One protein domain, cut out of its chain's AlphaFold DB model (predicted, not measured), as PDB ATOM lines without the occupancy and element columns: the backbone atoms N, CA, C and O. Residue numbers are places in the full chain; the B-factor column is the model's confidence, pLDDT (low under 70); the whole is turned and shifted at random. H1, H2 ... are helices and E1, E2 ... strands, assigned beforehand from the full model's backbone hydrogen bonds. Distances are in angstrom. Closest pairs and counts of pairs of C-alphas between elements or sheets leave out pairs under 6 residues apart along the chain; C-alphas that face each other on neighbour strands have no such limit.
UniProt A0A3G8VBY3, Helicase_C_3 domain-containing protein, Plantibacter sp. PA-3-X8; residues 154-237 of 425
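What this domain is: This is residues 154 to 237 of the 425 residues of the protein "Helicase_C_3 domain-containing protein" of Plantibacter sp. PA-3-X8 (UniProt A0A3G8VBY3). A small three-stranded sheet has H1 over one face, while H2 and the helical hairpin of H3 and H4 form a helical part toward one end of the strands. The 84 printed residues hold E1, H1, E2, E3, H2, H3 and H4 in that order; the antiparallel sheet runs E1, E3, E2, and the class is mixed. The whole is compact, radius of gyration of the C-alphas 11.8 A, and only just elongated, spanning 36 by 23 by 20 A.

Where its parts are: Find C-alpha 160 at (9.362, -27.541, -22.399), where E1 begins, and follow it to residue 163. H1 is residues 169 to 178, 14.5 A long; E2 is 180 to 184 and E3 188 to 191. H2 is 194 to 202, H3 207 to 217, 15.7 A, and H4 224 to 236, 18.2 A, ending at C-alpha 236 at (16.472, -31.632, -2.019).

How they stand to each other: Between E1 and E3, look at N 161 and O 190, 2.8 A; in the hairpin E2 and E3, at N 191 and O 180, 2.8 A. E1, H1 and E2 make a split strand-helix-strand unit, two strands running the same way with E3 between them, and a right-handed crossover. H1 is on the sheet, height 9.9 A; its closest C-alphas to E3 are Leu 175 and Tyr 190, 7.7 A. H1 touches H2, about perpendicular at 73 degrees, closest C-alphas Leu 178 and Ser 196, 5.3 A. H4, with residues 229 to 234 alone, touches H2 at a steep tilt of 54 degrees, closest C-alphas Thr 194 and Ala 233, 6.0 A. H3 touches H4 at a shallow tilt of 28 degrees, opposite ways, closest C-alphas Ala 207 and Ala 234, 6.0 A. In H1, H2, H3 and H4 every O i to N i+4 pair is within hydrogen-bond range.

The domain as a whole: The farthest C-alphas, Gln 186 and Ser 235, are 36.0 A apart. The printed part has no cut and no long link; pLDDT is under 70 at residues 184 to 187.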
ATOM      1  N   VAL A 154      12.937 -20.726 -26.560       96.69
ATOM      2  CA  VAL A 154      11.714 -20.377 -25.830       96.69
ATOM      3  C   VAL A 154      11.545 -21.359 -24.676       96.69
ATOM      4  O   VAL A 154      11.539 -22.573 -24.892       96.69
ATOM      5  N   LEU A 155      11.400 -20.832 -23.461       97.12
ATOM      6  CA  LEU A 155      11.116 -21.613 -22.258       97.12
ATOM      7  C   LEU A 155       9.622 -21.529 -21.944       97.12
ATOM      8  O   LEU A 155       9.090 -20.436 -21.747       97.12
ATOM      9  N   GLN A 156       8.954 -22.677 -21.902       95.81
ATOM     10  CA  GLN A 156       7.517 -22.774 -21.656       95.81
ATOM     11  C   GLN A 156       7.202 -23.102 -20.189       95.81
ATOM     12  O   GLN A 156       8.043 -23.581 -19.425       95.81
ATOM     13  N   ASP A 157       5.971 -22.805 -19.782       95.25
ATOM     14  CA  ASP A 157       5.440 -23.039 -18.436       95.25
ATOM     15  C   ASP A 157       5.254 -24.529 -18.107       95.25
ATOM     16  O   ASP A 157       5.328 -24.914 -16.941       95.25
ATOM     17  N   ASP A 158       5.103 -25.369 -19.127       95.44
ATOM     18  CA  ASP A 158       5.035 -26.831 -19.043       95.44
ATOM     19  C   ASP A 158       6.418 -27.521 -18.989       95.44
ATOM     20  O   ASP A 158       6.519 -28.736 -19.192       95.44
ATOM     21  N   LEU A 159       7.478 -26.752 -18.696       96.38
ATOM     22  CA  LEU A 159       8.882 -27.188 -18.602       96.38
ATOM     23  C   LEU A 159       9.504 -27.620 -19.941       96.38
ATOM     24  O   LEU A 159      10.583 -28.229 -19.962       96.38
ATOM     25  N   THR A 160       8.845 -27.300 -21.054       95.12
ATOM     26  CA  THR A 160       9.362 -27.541 -22.399       95.12
ATOM     27  C   THR A 160      10.310 -26.416 -22.826       95.12
ATOM     28  O   THR A 160      10.058 -25.227 -22.620       95.12
ATOM     29  N   VAL A 161      11.415 -26.795 -23.461       95.88
ATOM     30  CA  VAL A 161      12.379 -25.909 -24.118       95.88
ATOM     31  C   VAL A 161      12.258 -26.107 -25.622       95.88
ATOM     32  O   VAL A 161      12.378 -27.232 -26.111       95.88
ATOM     33  N   ILE A 162      12.047 -25.021 -26.364       94.12
ATOM     34  CA  ILE A 162      11.900 -25.046 -27.823       94.12
ATOM     35  C   ILE A 162      13.006 -24.210 -28.467       94.12
ATOM     36  O   ILE A 162      13.047 -22.992 -28.298       94.12
ATOM     37  N   ALA A 163      13.858 -24.849 -29.267       92.38
ATOM     38  CA  ALA A 163      14.770 -24.154 -30.172       92.38
ATOM     39  C   ALA A 163      14.089 -23.936 -31.533       92.38
ATOM     40  O   ALA A 163      13.671 -24.900 -32.183       92.38
ATOM     41  N   LEU A 164      13.995 -22.678 -31.980       89.94
ATOM     42  CA  LEU A 164      13.362 -22.267 -33.249       89.94
ATOM     43  C   LEU A 164      14.283 -22.470 -34.469       89.94
ATOM     44  O   LEU A 164      14.299 -21.668 -35.398       89.94
ATOM     45  N   GLY A 165      15.086 -23.528 -34.435       87.19
ATOM     46  CA  GLY A 165      16.122 -23.844 -35.407       87.19
ATOM     47  C   GLY A 165      17.081 -24.897 -34.846       87.19
ATOM     48  O   GLY A 165      16.898 -25.358 -33.710       87.19
ATOM     49  N   PRO A 166      18.097 -25.306 -35.623       86.25
ATOM     50  CA  PRO A 166      19.171 -26.137 -35.101       86.25
ATOM     51  C   PRO A 166      19.922 -25.359 -34.004       86.25
ATOM     52  O   PRO A 166      20.357 -24.238 -34.254       86.25
ATOM     53  N   PRO A 167      20.052 -25.889 -32.777       90.19
ATOM     54  CA  PRO A 167      20.831 -25.219 -31.742       90.19
ATOM     55  C   PRO A 167      22.310 -25.165 -32.136       90.19
ATOM     56  O   PRO A 167      22.816 -26.103 -32.759       90.19
ATOM     57  N   THR A 168      23.014 -24.109 -31.720       91.88
ATOM     58  CA  THR A 168      24.483 -24.110 -31.757       91.88
ATOM     59  C   THR A 168      25.020 -25.299 -30.958       91.88
ATOM     60  O   THR A 168      24.367 -25.801 -30.038       91.88
ATOM     61  N   ALA A 169      26.221 -25.765 -31.293       89.56
ATOM     62  CA  ALA A 169      26.811 -26.930 -30.638       89.56
ATOM     63  C   ALA A 169      26.951 -26.749 -29.115       89.56
ATOM     64  O   ALA A 169      26.601 -27.641 -28.344       89.56
ATOM     65  N   GLU A 170      27.376 -25.560 -28.681       90.38
ATOM     66  CA  GLU A 170      27.463 -25.187 -27.266       90.38
ATOM     67  C   GLU A 170      26.100 -25.288 -26.562       90.38
ATOM     68  O   GLU A 170      25.983 -25.928 -25.513       90.38
ATOM     69  N   LEU A 171      25.051 -24.731 -27.182       92.81
ATOM     70  CA  LEU A 171      23.689 -24.778 -26.659       92.81
ATOM     71  C   LEU A 171      23.163 -26.221 -26.581       92.81
ATOM     72  O   LEU A 171      22.590 -26.601 -25.562       92.81
ATOM     73  N   ASP A 172      23.360 -27.038 -27.622       90.44
ATOM     74  CA  ASP A 172      22.917 -28.443 -27.673       90.44
ATOM     75  C   ASP A 172      23.579 -29.290 -26.578       90.44
ATOM     76  O   ASP A 172      22.894 -30.012 -25.848       90.44
ATOM     77  N   VAL A 173      24.904 -29.179 -26.423       89.19
ATOM     78  CA  VAL A 173      25.659 -29.912 -25.397       89.19
ATOM     79  C   VAL A 173      25.164 -29.540 -24.003       89.19
ATOM     80  O   VAL A 173      24.847 -30.425 -23.199       89.19
ATOM     81  N   ARG A 174      25.033 -28.241 -23.718       91.81
ATOM     82  CA  ARG A 174      24.620 -27.769 -22.394       91.81
ATOM     83  C   ARG A 174      23.143 -28.055 -22.105       91.81
ATOM     84  O   ARG A 174      22.819 -28.459 -20.988       91.81
ATOM     85  N   LEU A 175      22.253 -27.960 -23.097       92.81
ATOM     86  CA  LEU A 175      20.851 -28.375 -22.946       92.81
ATOM     87  C   LEU A 175      20.728 -29.868 -22.647       92.81
ATOM     88  O   LEU A 175      19.940 -30.231 -21.786       92.81
ATOM     89  N   ARG A 176      21.512 -30.749 -23.278       89.00
ATOM     90  CA  ARG A 176      21.466 -32.196 -22.973       89.00
ATOM     91  C   ARG A 176      22.012 -32.550 -21.594       89.00
ATOM     92  O   ARG A 176      21.656 -33.596 -21.048       89.00
ATOM     93  N   ALA A 177      22.858 -31.699 -21.015       88.81
ATOM     94  CA  ALA A 177      23.258 -31.843 -19.621       88.81
ATOM     95  C   ALA A 177      22.071 -31.562 -18.678       88.81
ATOM     96  O   ALA A 177      21.802 -32.369 -17.787       88.81
ATOM     97  N   LEU A 178      21.304 -30.498 -18.950       93.12
ATOM     98  CA  LEU A 178      20.227 -29.977 -18.092       93.12
ATOM     99  C   LEU A 178      18.809 -30.488 -18.418       93.12
ATOM    100  O   LEU A 178      17.908 -30.339 -17.602       93.12
ATOM    101  N   ALA A 179      18.583 -31.081 -19.587       93.25
ATOM    102  CA  ALA A 179      17.262 -31.445 -20.093       93.25
ATOM    103  C   ALA A 179      17.298 -32.771 -20.867       93.25
ATOM    104  O   ALA A 179      18.359 -33.275 -21.243       93.25
ATOM    105  N   GLU A 180      16.127 -33.355 -21.101       89.56
ATOM    106  CA  GLU A 180      15.960 -34.571 -21.898       89.56
ATOM    107  C   GLU A 180      15.441 -34.217 -23.298       89.56
ATOM    108  O   GLU A 180      14.468 -33.473 -23.409       89.56
ATOM    109  N   PRO A 181      16.064 -34.704 -24.385       87.38
ATOM    110  CA  PRO A 181      15.568 -34.454 -25.735       87.38
ATOM    111  C   PRO A 181      14.264 -35.230 -25.983       87.38
ATOM    112  O   PRO A 181      14.236 -36.447 -25.835       87.38
ATOM    113  N   GLU A 182      13.203 -34.539 -26.410       84.00
ATOM    114  CA  GLU A 182      11.905 -35.154 -26.750       84.00
ATOM    115  C   GLU A 182      11.692 -35.302 -28.264       84.00
ATOM    116  O   GLU A 182      10.860 -36.091 -28.707       84.00
ATOM    117  N   GLY A 183      12.447 -34.566 -29.086       70.94
ATOM    118  CA  GLY A 183      12.408 -34.727 -30.538       70.94
ATOM    119  C   GLY A 183      13.190 -33.668 -31.311       70.94
ATOM    120  O   GLY A 183      13.403 -32.554 -30.832       70.94
ATOM    121  N   ARG A 184      13.595 -34.025 -32.537       63.81
ATOM    122  CA  ARG A 184      14.335 -33.173 -33.488       63.81
ATOM    123  C   ARG A 184      13.584 -33.022 -34.816       63.81
ATOM    124  O   ARG A 184      14.125 -33.309 -35.876       63.81
ATOM    125  N   ALA A 185      12.304 -32.664 -34.745       62.75
ATOM    126  CA  ALA A 185      11.518 -32.369 -35.944       62.75
ATOM    127  C   ALA A 185      11.870 -30.953 -36.456       62.75
ATOM    128  O   ALA A 185      13.026 -30.549 -36.438       62.75
ATOM    129  N   GLN A 186      10.886 -30.154 -36.869       58.53
ATOM    130  CA  GLN A 186      11.126 -28.778 -37.343       58.53
ATOM    131  C   GLN A 186      11.650 -27.823 -36.250       58.53
ATOM    132  O   GLN A 186      12.239 -26.795 -36.561       58.53
ATOM    133  N   ALA A 187      11.450 -28.172 -34.978       68.75
ATOM    134  CA  ALA A 187      12.023 -27.494 -33.822       68.75
ATOM    135  C   ALA A 187      12.602 -28.551 -32.879       68.75
ATOM    136  O   ALA A 187      11.964 -29.586 -32.644       68.75
ATOM    137  N   SER A 188      13.792 -28.290 -32.335       85.62
ATOM    138  CA  SER A 188      14.372 -29.172 -31.321       85.62
ATOM    139  C   SER A 188      13.665 -28.916 -29.999       85.62
ATOM    140  O   SER A 188      13.626 -27.776 -29.527       85.62
ATOM    141  N   ARG A 189      13.081 -29.970 -29.426       91.12
ATOM    142  CA  ARG A 189      12.356 -29.904 -28.157       91.12
ATOM    143  C   ARG A 189      13.100 -30.668 -27.082       91.12
ATOM    144  O   ARG A 189      13.522 -31.805 -27.302       91.12
ATOM    145  N   TYR A 190      13.194 -30.049 -25.917       93.38
ATOM    146  CA  TYR A 190      13.745 -30.655 -24.718       93.38
ATOM    147  C   TYR A 190      12.762 -30.476 -23.569       93.38
ATOM    148  O   TYR A 190      12.029 -29.491 -23.531       93.38
ATOM    149  N   ARG A 191      12.772 -31.398 -22.612       94.44
ATOM    150  CA  ARG A 191      12.009 -31.286 -21.372       94.44
ATOM    151  C   ARG A 191      12.955 -31.195 -20.195       94.44
ATOM    152  O   ARG A 191      13.825 -32.050 -20.023       94.44
ATOM    153  N   ILE A 192      12.765 -30.174 -19.369       96.56
ATOM    154  CA  ILE A 192      13.460 -30.080 -18.089       96.56
ATOM    155  C   ILE A 192      12.651 -30.860 -17.055       96.56
ATOM    156  O   ILE A 192      11.464 -30.626 -16.843       96.56
ATOM    157  N   THR A 193      13.310 -31.815 -16.416       93.12
ATOM    158  CA  THR A 193      12.755 -32.674 -15.367       93.12
ATOM    159  C   THR A 193      13.567 -32.531 -14.083       93.12
ATOM    160  O   THR A 193      14.751 -32.185 -14.113       93.12
ATOM    161  N   THR A 194      12.978 -32.879 -12.939       90.75
ATOM    162  CA  THR A 194      13.704 -32.937 -11.658       90.75
ATOM    163  C   THR A 194      14.944 -33.832 -11.746       90.75
ATOM    164  O   THR A 194      15.996 -33.474 -11.221       90.75
ATOM    165  N   ALA A 195      14.857 -34.963 -12.457       85.88
ATOM    166  CA  ALA A 195      15.981 -35.875 -12.662       85.88
ATOM    167  C   ALA A 195      17.106 -35.228 -13.489       85.88
ATOM    168  O   ALA A 195      18.282 -35.386 -13.163       85.88
ATOM    169  N   SER A 196      16.756 -34.468 -14.532       91.38
ATOM    170  CA  SER A 196      17.739 -33.752 -15.347       91.38
ATOM    171  C   SER A 196      18.445 -32.620 -14.597       91.38
ATOM    172  O   SER A 196      19.662 -32.498 -14.711       91.38
ATOM    173  N   VAL A 197      17.731 -31.885 -13.740       94.19
ATOM    174  CA  VAL A 197      18.331 -30.860 -12.872       94.19
ATOM    175  C   VAL A 197      19.216 -31.493 -11.804       94.19
ATOM    176  O   VAL A 197      20.356 -31.084 -11.637       94.19
ATOM    177  N   THR A 198      18.739 -32.543 -11.130       88.12
ATOM    178  CA  THR A 198      19.521 -33.297 -10.130       88.12
ATOM    179  C   THR A 198      20.831 -33.815 -10.723       88.12
ATOM    180  O   THR A 198      21.868 -33.787 -10.067       88.12
ATOM    181  N   ARG A 199      20.801 -34.263 -11.985       86.06
ATOM    182  CA  ARG A 199      21.998 -34.681 -12.716       86.06
ATOM    183  C   ARG A 199      22.965 -33.518 -12.941       86.06
ATOM    184  O   ARG A 199      24.145 -33.700 -12.682       86.06
ATOM    185  N   ALA A 200      22.481 -32.357 -13.377       90.00
ATOM    186  CA  ALA A 200      23.327 -31.180 -13.564       90.00
ATOM    187  C   ALA A 200      23.972 -30.718 -12.240       90.00
ATOM    188  O   ALA A 200      25.172 -30.470 -12.189       90.00
ATOM    189  N   LEU A 201      23.210 -30.725 -11.140       89.44
ATOM    190  CA  LEU A 201      23.732 -30.434  -9.797       89.44
ATOM    191  C   LEU A 201      24.814 -31.439  -9.361       89.44
ATOM    192  O   LEU A 201      25.820 -31.064  -8.764       89.44
ATOM    193  N   ALA A 202      24.641 -32.724  -9.687       84.50
ATOM    194  CA  ALA A 202      25.652 -33.750  -9.428       84.50
ATOM    195  C   ALA A 202      26.928 -33.579 -10.262       84.50
ATOM    196  O   ALA A 202      27.987 -34.020  -9.822       84.50
ATOM    197  N   ASP A 203      26.833 -32.930 -11.423       83.56
ATOM    198  CA  ASP A 203      27.974 -32.588 -12.273       83.56
ATOM    199  C   ASP A 203      28.661 -31.268 -11.832       83.56
ATOM    200  O   ASP A 203      29.650 -30.857 -12.439       83.56
ATOM    201  N   GLY A 204      28.195 -30.646 -10.738       85.94
ATOM    202  CA  GLY A 204      28.837 -29.504 -10.075       85.94
ATOM    203  C   GLY A 204      28.136 -28.157 -10.261       85.94
ATOM    204  O   GLY A 204      28.615 -27.164  -9.718       85.94
ATOM    205  N   ASP A 205      27.019 -28.108 -10.991       89.81
ATOM    206  CA  ASP A 205      26.251 -26.874 -11.164       89.81
ATOM    207  C   ASP A 205      25.536 -26.456  -9.865       89.81
ATOM    208  O   ASP A 205      25.069 -27.300  -9.095       89.81
ATOM    209  N   THR A 206      25.388 -25.148  -9.635       92.31
ATOM    210  CA  THR A 206      24.519 -24.607  -8.573       92.31
ATOM    211  C   THR A 206      23.145 -24.203  -9.113       92.31
ATOM    212  O   THR A 206      22.956 -24.032 -10.318       92.31
ATOM    213  N   ALA A 207      22.155 -24.025  -8.231       94.94
ATOM    214  CA  ALA A 207      20.836 -23.531  -8.639       94.94
ATOM    215  C   ALA A 207      20.942 -22.159  -9.322       94.94
ATOM    216  O   ALA A 207      20.268 -21.902 -10.320       94.94
ATOM    217  N   GLU A 208      21.811 -21.300  -8.794       96.31
ATOM    218  CA  GLU A 208      22.123 -19.983  -9.327       96.31
ATOM    219  C   GLU A 208      22.726 -20.079 -10.731       96.31
ATOM    220  O   GLU A 208      22.238 -19.397 -11.634       96.31
ATOM    221  N   ASP A 209      23.706 -20.964 -10.945       95.38
ATOM    222  CA  ASP A 209      24.335 -21.168 -12.259       95.38
ATOM    223  C   ASP A 209      23.325 -21.660 -13.297       95.38
ATOM    224  O   ASP A 209      23.280 -21.160 -14.425       95.38
ATOM    225  N   LEU A 210      22.473 -22.617 -12.916       96.38
ATOM    226  CA  LEU A 210      21.445 -23.162 -13.801       96.38
ATOM    227  C   LEU A 210      20.416 -22.099 -14.193       96.38
ATOM    228  O   LEU A 210      20.057 -21.993 -15.367       96.38
ATOM    229  N   LEU A 211      19.949 -21.295 -13.234       97.50
ATOM    230  CA  LEU A 211      18.995 -20.219 -13.504       97.50
ATOM    231  C   LEU A 211      19.618 -19.092 -14.324       97.50
ATOM    232  O   LEU A 211      18.966 -18.594 -15.240       97.50
ATOM    233  N   ALA A 212      20.864 -18.712 -14.036       97.31
ATOM    234  CA  ALA A 212      21.592 -17.711 -14.807       97.31
ATOM    235  C   ALA A 212      21.794 -18.165 -16.259       97.31
ATOM    236  O   ALA A 212      21.557 -17.395 -17.191       97.31
ATOM    237  N   TYR A 213      22.153 -19.435 -16.459       96.81
ATOM    238  CA  TYR A 213      22.274 -20.018 -17.787       96.81
ATOM    239  C   TYR A 213      20.934 -20.011 -18.535       96.81
ATOM    240  O   TYR A 213      20.867 -19.501 -19.654       96.81
ATOM    241  N   LEU A 214      19.856 -20.504 -17.913       97.06
ATOM    242  CA  LEU A 214      18.514 -20.496 -18.509       97.06
ATOM    243  C   LEU A 214      18.045 -19.082 -18.872       97.06
ATOM    244  O   LEU A 214      17.420 -18.900 -19.913       97.06
ATOM    245  N   GLU A 215      18.365 -18.081 -18.048       97.62
ATOM    246  CA  GLU A 215      18.067 -16.678 -18.343       97.62
ATOM    247  C   GLU A 215      18.844 -16.189 -19.571       97.62
ATOM    248  O   GLU A 215      18.262 -15.566 -20.453       97.62
ATOM    249  N   SER A 216      20.134 -16.527 -19.675       97.12
ATOM    250  CA  SER A 216      20.992 -16.086 -20.785       97.12
ATOM    251  C   SER A 216      20.540 -16.603 -22.157       97.12
ATOM    252  O   SER A 216      20.691 -15.906 -23.163       97.12
ATOM    253  N   ILE A 217      19.946 -17.801 -22.200       96.25
ATOM    254  CA  ILE A 217      19.491 -18.435 -23.443       96.25
ATOM    255  C   ILE A 217      18.002 -18.207 -23.730       96.25
ATOM    256  O   ILE A 217      17.539 -18.591 -24.800       96.25
ATOM    257  N   SER A 218      17.224 -17.627 -22.809       96.94
ATOM    258  CA  SER A 218      15.774 -17.493 -22.988       96.94
ATOM    259  C   SER A 218      15.393 -16.257 -23.802       96.94
ATOM    260  O   SER A 218      15.795 -15.139 -23.495       96.94
ATOM    261  N   LEU A 219      14.522 -16.443 -24.794       95.88
ATOM    262  CA  LEU A 219      13.872 -15.349 -25.527       95.88
ATOM    263  C   LEU A 219      12.730 -14.695 -24.739       95.88
ATOM    264  O   LEU A 219      12.370 -13.549 -24.998       95.88
ATOM    265  N   THR A 220      12.124 -15.434 -23.811       94.31
ATOM    266  CA  THR A 220      10.881 -15.051 -23.119       94.31
ATOM    267  C   THR A 220      11.065 -14.863 -21.611       94.31
ATOM    268  O   THR A 220      10.088 -14.622 -20.904       94.31
ATOM    269  N   GLY A 221      12.300 -14.977 -21.110       95.50
ATOM    270  CA  GLY A 221      12.616 -15.089 -19.682       95.50
ATOM    271  C   GLY A 221      12.356 -16.498 -19.131       95.50
ATOM    272  O   GLY A 221      11.809 -17.359 -19.823       95.50
ATOM    273  N   VAL A 222      12.789 -16.769 -17.895       97.50
ATOM    274  CA  VAL A 222      12.583 -18.078 -17.241       97.50
ATOM    275  C   VAL A 222      11.224 -18.118 -16.516       97.50
ATOM    276  O   VAL A 222      11.027 -17.334 -15.575       97.50
ATOM    277  N   PRO A 223      10.299 -19.030 -16.888       97.69
ATOM    278  CA  PRO A 223       8.991 -19.164 -16.245       97.69
ATOM    279  C   PRO A 223       9.085 -19.532 -14.762       97.69
ATOM    280  O   PRO A 223       9.965 -20.287 -14.343       97.69
ATOM    281  N   GLN A 224       8.123 -19.066 -13.960       97.12
ATOM    282  CA  GLN A 224       8.076 -19.352 -12.522       97.12
ATOM    283  C   GLN A 224       8.069 -20.857 -12.179       97.12
ATOM    284  O   GLN A 224       8.800 -21.232 -11.258       97.12
ATOM    285  N   PRO A 225       7.329 -21.740 -12.892       97.75
ATOM    286  CA  PRO A 225       7.383 -23.181 -12.633       97.75
ATOM    287  C   PRO A 225       8.791 -23.763 -12.777       97.75
ATOM    288  O   PRO A 225       9.203 -24.595 -11.974       97.75
ATOM    289  N   LEU A 226       9.559 -23.278 -13.756       97.06
ATOM    290  CA  LEU A 226      10.923 -23.733 -13.988       97.06
ATOM    291  C   LEU A 226      11.873 -23.247 -12.887       97.06
ATOM    292  O   LEU A 226      12.681 -24.029 -12.391       97.06
ATOM    293  N   ARG A 227      11.722 -21.992 -12.432       97.69
ATOM    294  CA  ARG A 227      12.474 -21.469 -11.275       97.69
ATOM    295  C   ARG A 227      12.228 -22.296 -10.019       97.69
ATOM    296  O   ARG A 227      13.173 -22.636  -9.315       97.69
ATOM    297  N   TYR A 228      10.963 -22.624  -9.768       97.06
ATOM    298  CA  TYR A 228      10.563 -23.449  -8.636       97.06
ATOM    299  C   TYR A 228      11.122 -24.871  -8.740       97.06
ATOM    300  O   TYR A 228      11.664 -25.373  -7.764       97.06
ATOM    301  N   LEU A 229      11.062 -25.505  -9.915       96.25
ATOM    302  CA  LEU A 229      11.623 -26.844 -10.106       96.25
ATOM    303  C   LEU A 229      13.125 -26.871  -9.809       96.25
ATOM    304  O   LEU A 229      13.590 -27.791  -9.139       96.25
ATOM    305  N   VAL A 230      13.880 -25.871 -10.281       96.38
ATOM    306  CA  VAL A 230      15.326 -25.792 -10.029       96.38
ATOM    307  C   VAL A 230      15.619 -25.600  -8.541       96.38
ATOM    308  O   VAL A 230      16.436 -26.336  -7.989       96.38
ATOM    309  N   SER A 231      14.938 -24.669  -7.867       95.31
ATOM    310  CA  SER A 231      15.159 -24.426  -6.437       95.31
ATOM    311  C   SER A 231      14.697 -25.595  -5.561       95.31
ATOM    312  O   SER A 231      15.390 -25.966  -4.614       95.31
ATOM    313  N   GLU A 232      13.574 -26.233  -5.894       93.88
ATOM    314  CA  GLU A 232      13.091 -27.433  -5.210       93.88
ATOM    315  C   GLU A 232      14.072 -28.599  -5.389       93.88
ATOM    316  O   GLU A 232      14.440 -29.238  -4.404       93.88
ATOM    317  N   ALA A 233      14.555 -28.846  -6.612       91.62
ATOM    318  CA  ALA A 233      15.547 -29.886  -6.875       91.62
ATOM    319  C   ALA A 233      16.853 -29.623  -6.112       91.62
ATOM    320  O   ALA A 233      17.375 -30.541  -5.487       91.62
ATOM    321  N   ALA A 234      17.334 -28.378  -6.097       90.81
ATOM    322  CA  ALA A 234      18.544 -27.995  -5.377       90.81
ATOM    323  C   ALA A 234      18.399 -28.114  -3.856       90.81
ATOM    324  O   ALA A 234      19.280 -28.669  -3.210       90.81
ATOM    325  N   SER A 235      17.273 -27.682  -3.278       90.31
ATOM    326  CA  SER A 235      17.026 -27.831  -1.834       90.31
ATOM    327  C   SER A 235      16.956 -29.293  -1.386       90.31
ATOM    328  O   SER A 235      17.318 -29.617  -0.256       90.31
ATOM    329  N   ARG A 236      16.507 -30.189  -2.274       86.75
ATOM    330  CA  ARG A 236      16.472 -31.632  -2.019       86.75
ATOM    331  C   ARG A 236      17.788 -32.330  -2.352       86.75
ATOM    332  O   ARG A 236      18.014 -33.447  -1.887       86.75
ATOM    333  N   PHE A 237      18.644 -31.707  -3.154       84.62
ATOM    334  CA  PHE A 237      19.870 -32.312  -3.645       84.62
ATOM    335  C   PHE A 237      20.824 -32.638  -2.493       84.62
ATOM    336  O   PHE A 237      21.229 -31.776  -1.719       84.62
TER     337      PHE A 237